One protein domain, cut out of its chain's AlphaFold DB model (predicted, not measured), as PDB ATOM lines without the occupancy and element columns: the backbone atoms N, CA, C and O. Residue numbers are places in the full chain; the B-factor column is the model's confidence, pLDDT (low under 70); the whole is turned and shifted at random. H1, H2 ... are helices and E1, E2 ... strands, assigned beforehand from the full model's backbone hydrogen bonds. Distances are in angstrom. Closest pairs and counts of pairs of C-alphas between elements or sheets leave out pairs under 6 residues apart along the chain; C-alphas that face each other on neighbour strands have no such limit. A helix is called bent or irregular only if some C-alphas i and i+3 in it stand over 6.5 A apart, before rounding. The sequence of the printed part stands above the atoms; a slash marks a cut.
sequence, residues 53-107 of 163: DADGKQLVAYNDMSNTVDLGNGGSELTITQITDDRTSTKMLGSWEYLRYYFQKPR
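AT A GLANCE: This is residues 53 to 107 of the 163 residues of the protein "Zinc finger protein 622" of Actinidia rufa (UniProt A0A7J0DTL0). A long, narrow antiparallel sheet of three strands has a free tail, residues 53 to 63, sticking out at one end and a short irregular helix, H1, beyond the far end of E3. The two long strands E2 and E3 make a hairpin, with the short E1 beside E2. The printed part has 55 residues, with three named strands and then one named helix along the chain; the sheet's order is E1, E2, E3, a meander, each strand the antiparallel neighbour of the one before. The class is mixed, helices and strands, with under half of the residues in named elements. The whole is a rod, only just extended and close to loose, with a radius of gyration of the C-alphas of 15.4 A and spans of 46 by 21 by 19 A.

HOW THE PARTS SIT: Residues 53 to 63 stand free. E1, residues 68 to 71, is an edge strand and forms a hairpin with E2, residues 77 to 84, at 166 degrees between their directions; N 70 and O 79 are 2.9 A apart, within hydrogen-bond range. E2, the inner strand, forms a hairpin with E3, residues 87 to 94, also at 166 degrees; N 80 and O 91 are 2.8 A apart, within range. H1, residues 96 to 102, is not on the sheet, and is apart from E1 and E2. It is irregular, with C-alphas 97 and 100 7.8 A apart; 1 of 3 O i to N i+4 pairs and 3 of 4 O i to N i+3 pairs are within range.

IN THESE COORDINATES: E1 begins at C-alpha 68, (36.869, 42.732, -6.590), and is 9.9 A long. E2 is 22.4 A and E3 22.8 A long from first to last C-alpha. H1, 9.2 A long, ends at C-alpha 102, (24.153, 35.024, 12.029).

THE WHOLE: The C-alphas of Gly 56 and Arg 107, the two farthest apart, are 48.7 A apart. The printed part has no cut, and the three links between elements are tight. Mean pLDDT of the printed part is 81.3, and residues 58 to 66 are under 70.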
ATOM      1  N   ASP A  53      55.008  39.203  -3.080       73.94
ATOM      2  CA  ASP A  53      54.886  37.968  -2.307       73.94
ATOM      3  C   ASP A  53      56.241  37.246  -2.179       73.94
ATOM      4  O   ASP A  53      57.179  37.511  -2.934       73.94
ATOM      5  N   ALA A  54      56.342  36.265  -1.279       73.31
ATOM      6  CA  ALA A  54      57.545  35.449  -1.078       73.31
ATOM      7  C   ALA A  54      58.040  34.747  -2.365       73.31
ATOM      8  O   ALA A  54      59.233  34.481  -2.503       73.31
ATOM      9  N   ASP A  55      57.139  34.513  -3.323       75.94
ATOM     10  CA  ASP A  55      57.420  33.924  -4.638       75.94
ATOM     11  C   ASP A  55      57.779  34.964  -5.725       75.94
ATOM     12  O   ASP A  55      57.872  34.626  -6.907       75.94
ATOM     13  N   GLY A  56      57.942  36.244  -5.368       71.00
ATOM     14  CA  GLY A  56      58.240  37.326  -6.313       71.00
ATOM     15  C   GLY A  56      57.033  37.809  -7.127       71.00
ATOM     16  O   GLY A  56      57.200  38.551  -8.096       71.00
ATOM     17  N   LYS A  57      55.817  37.384  -6.766       70.88
ATOM     18  CA  LYS A  57      54.570  37.758  -7.450       70.88
ATOM     19  C   LYS A  57      54.013  39.056  -6.874       70.88
ATOM     20  O   LYS A  57      53.964  39.216  -5.662       70.88
ATOM     21  N   GLN A  58      53.569  39.971  -7.730       69.19
ATOM     22  CA  GLN A  58      52.966  41.226  -7.280       69.19
ATOM     23  C   GLN A  58      51.593  40.960  -6.630       69.19
ATOM     24  O   GLN A  58      50.700  40.428  -7.282       69.19
ATOM     25  N   LEU A  59      51.428  41.333  -5.357       66.50
ATOM     26  CA  LEU A  59      50.214  41.126  -4.548       66.50
ATOM     27  C   LEU A  59      49.061  42.060  -4.937       66.50
ATOM     28  O   LEU A  59      47.897  41.722  -4.746       66.50
ATOM     29  N   VAL A  60      49.386  43.242  -5.461       62.00
ATOM     30  CA  VAL A  60      48.420  44.248  -5.917       62.00
ATOM     31  C   VAL A  60      48.903  44.755  -7.268       62.00
ATOM     32  O   VAL A  60      49.778  45.622  -7.331       62.00
ATOM     33  N   ALA A  61      48.410  44.179  -8.365       58.66
ATOM     34  CA  ALA A  61      48.715  44.721  -9.685       58.66
ATOM     35  C   ALA A  61      47.853  45.969  -9.922       58.66
ATOM     36  O   ALA A  61      46.645  45.946  -9.700       58.66
ATOM     37  N   TYR A  62      48.462  47.046 -10.426       54.81
ATOM     38  CA  TYR A  62      47.811  48.336 -10.725       54.81
ATOM     39  C   TYR A  62      46.610  48.226 -11.698       54.81
ATOM     40  O   TYR A  62      45.868  49.182 -11.889       54.81
ATOM     41  N   ASN A  63      46.400  47.055 -12.307       52.94
ATOM     42  CA  ASN A  63      45.312  46.772 -13.240       52.94
ATOM     43  C   ASN A  63      44.624  45.421 -12.961       52.94
ATOM     44  O   ASN A  63      44.057  44.813 -13.871       52.94
ATOM     45  N   ASP A  64      44.724  44.908 -11.730       61.34
ATOM     46  CA  ASP A  64      44.138  43.622 -11.359       61.34
ATOM     47  C   ASP A  64      42.621  43.735 -11.144       61.34
ATOM     48  O   ASP A  64      42.115  43.766 -10.028       61.34
ATOM     49  N   MET A  65      41.876  43.781 -12.247       59.47
ATOM     50  CA  MET A  65      40.410  43.688 -12.267       59.47
ATOM     51  C   MET A  65      39.885  42.298 -11.862       59.47
ATOM     52  O   MET A  65      38.680  42.061 -11.925       59.47
ATOM     53  N   SER A  66      40.769  41.362 -11.501       63.84
ATOM     54  CA  SER A  66      40.407  39.987 -11.161       63.84
ATOM     55  C   SER A  66      39.936  39.843  -9.706       63.84
ATOM     56  O   SER A  66      39.102  38.989  -9.406       63.84
ATOM     57  N   ASN A  67      40.414  40.709  -8.809       74.44
ATOM     58  CA  ASN A  67      40.056  40.706  -7.396       74.44
ATOM     59  C   ASN A  67      39.137  41.900  -7.100       74.44
ATOM     60  O   ASN A  67      39.596  43.042  -7.077       74.44
ATOM     61  N   THR A  68      37.841  41.660  -6.877       81.62
ATOM     62  CA  THR A  68      36.869  42.732  -6.590       81.62
ATOM     63  C   THR A  68      36.407  42.691  -5.140       81.62
ATOM     64  O   THR A  68      36.177  41.626  -4.558       81.62
ATOM     65  N   VAL A  69      36.279  43.877  -4.545       84.44
ATOM     66  CA  VAL A  69      35.706  44.066  -3.214       84.44
ATOM     67  C   VAL A  69      34.446  44.895  -3.376       84.44
ATOM     68  O   VAL A  69      34.509  46.105  -3.581       84.44
ATOM     69  N   ASP A  70      33.306  44.224  -3.286       87.06
ATOM     70  CA  ASP A  70      31.999  44.818  -3.525       87.06
ATOM     71  C   ASP A  70      31.147  44.747  -2.261       87.06
ATOM     72  O   ASP A  70      31.171  43.768  -1.508       87.06
ATOM     73  N   LEU A  71      30.344  45.780  -2.032       84.69
ATOM     74  CA  LEU A  71      29.276  45.703  -1.046       84.69
ATOM     75  C   LEU A  71      28.134  44.877  -1.647       84.69
ATOM     76  O   LEU A  71      27.658  45.151  -2.748       84.69
ATOM     77  N   GLY A  72      27.706  43.848  -0.920       78.00
ATOM     78  CA  GLY A  72      26.592  42.986  -1.282       78.00
ATOM     79  C   GLY A  72      25.307  43.784  -1.497       78.00
ATOM     80  O   GLY A  72      25.150  44.916  -1.032       78.00
ATOM     81  N   ASN A  73      24.362  43.179  -2.212       71.12
ATOM     82  CA  ASN A  73      23.101  43.814  -2.570       71.12
ATOM     83  C   ASN A  73      22.279  44.135  -1.304       71.12
ATOM     84  O   ASN A  73      21.613  43.263  -0.752       71.12
ATOM     85  N   GLY A  74      22.350  45.387  -0.839       76.19
ATOM     86  CA  GLY A  74      21.792  45.836   0.444       76.19
ATOM     87  C   GLY A  74      22.798  46.521   1.380       76.19
ATOM     88  O   GLY A  74      22.394  47.005   2.431       76.19
ATOM     89  N   GLY A  75      24.085  46.585   1.013       81.38
ATOM     90  CA  GLY A  75      25.131  47.320   1.739       81.38
ATOM     91  C   GLY A  75      25.586  46.687   3.059       81.38
ATOM     92  O   GLY A  75      26.483  47.209   3.710       81.38
ATOM     93  N   SER A  76      24.982  45.570   3.461       85.25
ATOM     94  CA  SER A  76      25.187  44.929   4.763       85.25
ATOM     95  C   SER A  76      26.194  43.779   4.749       85.25
ATOM     96  O   SER A  76      26.484  43.206   5.798       85.25
ATOM     97  N   GLU A  77      26.724  43.421   3.586       90.75
ATOM     98  CA  GLU A  77      27.670  42.320   3.425       90.75
ATOM     99  C   GLU A  77      28.833  42.783   2.549       90.75
ATOM    100  O   GLU A  77      28.644  43.564   1.623       90.75
ATOM    101  N   LEU A  78      30.039  42.313   2.842       91.50
ATOM    102  CA  LEU A  78      31.239  42.564   2.059       91.50
ATOM    103  C   LEU A  78      31.562  41.308   1.255       91.50
ATOM    104  O   LEU A  78      31.824  40.249   1.826       91.50
ATOM    105  N   THR A  79      31.548  41.425  -0.065       89.75
ATOM    106  CA  THR A  79      31.872  40.342  -0.988       89.75
ATOM    107  C   THR A  79      33.283  40.550  -1.507       89.75
ATOM    108  O   THR A  79      33.573  41.545  -2.158       89.75
ATOM    109  N   ILE A  80      34.159  39.598  -1.212       89.94
ATOM    110  CA  ILE A  80      35.532  39.568  -1.703       89.94
ATOM    111  C   ILE A  80      35.589  38.455  -2.736       89.94
ATOM    112  O   ILE A  80      35.465  37.273  -2.390       89.94
ATOM    113  N   THR A  81      35.742  38.828  -3.999       87.56
ATOM    114  CA  THR A  81      36.001  37.883  -5.077       87.56
ATOM    115  C   THR A  81      37.502  37.820  -5.308       87.56
ATOM    116  O   THR A  81      38.184  38.839  -5.359       87.56
ATOM    117  N   GLN A  82      38.024  36.601  -5.383       85.12
ATOM    118  CA  GLN A  82      39.396  36.363  -5.791       85.12
ATOM    119  C   GLN A  82      39.411  35.452  -6.999       85.12
ATOM    120  O   GLN A  82      38.874  34.344  -6.934       85.12
ATOM    121  N   ILE A  83      40.007  35.903  -8.094       80.75
ATOM    122  CA  ILE A  83      40.146  35.109  -9.310       80.75
ATOM    123  C   ILE A  83      41.619  34.727  -9.436       80.75
ATOM    124  O   ILE A  83      42.484  35.561  -9.658       80.75
ATOM    125  N   THR A  84      41.895  33.438  -9.270       78.69
ATOM    126  CA  THR A  84      43.191  32.831  -9.602       78.69
ATOM    127  C   THR A  84      43.044  32.038 -10.896       78.69
ATOM    128  O   THR A  84      41.927  31.622 -11.209       78.69
ATOM    129  N   ASP A  85      44.144  31.802 -11.618       74.00
ATOM    130  CA  ASP A  85      44.156  31.157 -12.947       74.00
ATOM    131  C   ASP A  85      43.329  29.855 -13.023       74.00
ATOM    132  O   ASP A  85      42.729  29.562 -14.055       74.00
ATOM    133  N   ASP A  86      43.215  29.124 -11.908       77.56
ATOM    134  CA  ASP A  86      42.487  27.852 -11.825       77.56
ATOM    135  C   ASP A  86      41.145  27.927 -11.067       77.56
ATOM    136  O   ASP A  86      40.350  26.980 -11.114       77.56
ATOM    137  N   ARG A  87      40.864  29.007 -10.316       80.12
ATOM    138  CA  ARG A  87      39.681  29.071  -9.436       80.12
ATOM    139  C   ARG A  87      39.256  30.488  -9.063       80.12
ATOM    140  O   ARG A  87      40.051  31.289  -8.573       80.12
ATOM    141  N   THR A  88      37.948  30.727  -9.131       85.69
ATOM    142  CA  THR A  88      37.290  31.868  -8.483       85.69
ATOM    143  C   THR A  88      36.854  31.491  -7.064       85.69
ATOM    144  O   THR A  88      36.100  30.538  -6.859       85.69
ATOM    145  N   SER A  89      37.341  32.227  -6.068       87.44
ATOM    146  CA  SER A  89      36.964  32.116  -4.661       87.44
ATOM    147  C   SER A  89      36.195  33.363  -4.240       87.44
ATOM    148  O   SER A  89      36.780  34.430  -4.095       87.44
ATOM    149  N   THR A  90      34.905  33.211  -3.952       88.69
ATOM    150  CA  THR A  90      34.080  34.289  -3.394       88.69
ATOM    151  C   THR A  90      33.871  34.061  -1.904       88.69
ATOM    152  O   THR A  90      33.383  33.007  -1.494       88.69
ATOM    153  N   LYS A  91      34.235  35.047  -1.081       90.50
ATOM    154  CA  LYS A  91      33.974  35.064   0.363       90.50
ATOM    155  C   LYS A  91      33.037  36.222   0.682       90.50
ATOM    156  O   LYS A  91      33.280  37.340   0.246       90.50
ATOM    157  N   MET A  92      31.988  35.949   1.451       89.31
ATOM    158  CA  MET A  92      31.052  36.964   1.933       89.31
ATOM    159  C   MET A  92      31.222  37.136   3.441       89.31
ATOM    160  O   MET A  92      31.205  36.157   4.188       89.31
ATOM    161  N   LEU A  93      31.421  38.377   3.878       91.62
ATOM    162  CA  LEU A  93      31.552  38.765   5.278       91.62
ATOM    163  C   LEU A  93      30.343  39.613   5.665       91.62
ATOM    164  O   LEU A  93      30.091  40.655   5.069       91.62
ATOM    165  N   GLY A  94      29.588  39.163   6.659       91.19
ATOM    166  CA  GLY A  94      28.405  39.878   7.123       91.19
ATOM    167  C   GLY A  94      28.724  41.076   8.021       91.19
ATOM    168  O   GLY A  94      29.738  41.086   8.724       91.19
ATOM    169  N   SER A  95      27.829  42.063   8.048       90.81
ATOM    170  CA  SER A  95      27.904  43.206   8.964       90.81
ATOM    171  C   SER A  95      27.666  42.793  10.418       90.81
ATOM    172  O   SER A  95      26.810  41.963  10.739       90.81
ATOM    173  N   TRP A  96      28.385  43.438  11.335       89.69
ATOM    174  CA  TRP A  96      28.246  43.203  12.773       89.69
ATOM    175  C   TRP A  96      26.834  43.510  13.299       89.69
ATOM    176  O   TRP A  96      26.384  42.899  14.269       89.69
ATOM    177  N   GLU A  97      26.088  44.384  12.621       92.94
ATOM    178  CA  GLU A  97      24.701  44.730  12.961       92.94
ATOM    179  C   GLU A  97      23.765  43.511  12.942       92.94
ATOM    180  O   GLU A  97      22.791  43.449  13.697       92.94
ATOM    181  N   TYR A  98      24.094  42.496  12.136       91.94
ATOM    182  CA  TYR A  98      23.301  41.279  11.987       91.94
ATOM    183  C   TYR A  98      23.866  40.084  12.765       91.94
ATOM    184  O   TYR A  98      23.371  38.965  12.613       91.94
ATOM    185  N   LEU A  99      24.830  40.298  13.670       92.81
ATOM    186  CA  LEU A  99      25.485  39.233  14.440       92.81
ATOM    187  C   LEU A  99      24.486  38.323  15.173       92.81
ATOM    188  O   LEU A  99      24.635  37.101  15.192       92.81
ATOM    189  N   ARG A 100      23.421  38.910  15.737       94.25
ATOM    190  CA  ARG A 100      22.355  38.145  16.399       94.25
ATOM    191  C   ARG A 100      21.673  37.168  15.443       94.25
ATOM    192  O   ARG A 100      21.286  36.094  15.890       94.25
ATOM    193  N   TYR A 101      21.493  37.533  14.176       93.06
ATOM    194  CA  TYR A 101      20.873  36.679  13.162       93.06
ATOM    195  C   TYR A 101      21.852  35.632  12.636       93.06
ATOM    196  O   TYR A 101      21.465  34.478  12.491       93.06
ATOM    197  N   TYR A 102      23.127  35.981  12.457       93.25
ATOM    198  CA  TYR A 102      24.153  35.024  12.029       93.25
ATOM    199  C   TYR A 102      24.381  33.887  13.031       93.25
ATOM    200  O   TYR A 102      24.714  32.771  12.637       93.25
ATOM    201  N   PHE A 103      24.141  34.126  14.324       94.50
ATOM    202  CA  PHE A 103      24.179  33.072  15.341       94.50
ATOM    203  C   PHE A 103      22.867  32.289  15.507       94.50
ATOM    204  O   PHE A 103      22.827  31.332  16.287       94.50
ATOM    205  N   GLN A 104      21.791  32.645  14.798       95.56
ATOM    206  CA  GLN A 104      20.562  31.852  14.829       95.56
ATOM    207  C   GLN A 104      20.756  30.542  14.065       95.56
ATOM    208  O   GLN A 104      21.293  30.505  12.964       95.56
ATOM    209  N   LYS A 105      20.260  29.449  14.648       93.31
ATOM    210  CA  LYS A 105      20.184  28.136  14.000       93.31
ATOM    211  C   LYS A 105      18.708  27.777  13.812       93.31
ATOM    212  O   LYS A 105      18.161  27.056  14.652       93.31
ATOM    213  N   PRO A 106      18.024  28.343  12.797       90.75
ATOM    214  CA  PRO A 106      16.627  28.020  12.544       90.75
ATOM    215  C   PRO A 106      16.485  26.525  12.249       90.75
ATOM    216  O   PRO A 106      17.411  25.875  11.759       90.75
ATOM    217  N   ARG A 107      15.319  25.963  12.572       88.69
ATOM    218  CA  ARG A 107      15.039  24.567  12.232       88.69
ATOM    219  C   ARG A 107      15.021  24.432  10.703       88.69
ATOM    220  O   ARG A 107      14.444  25.307  10.056       88.69
TER     221      ARG A 107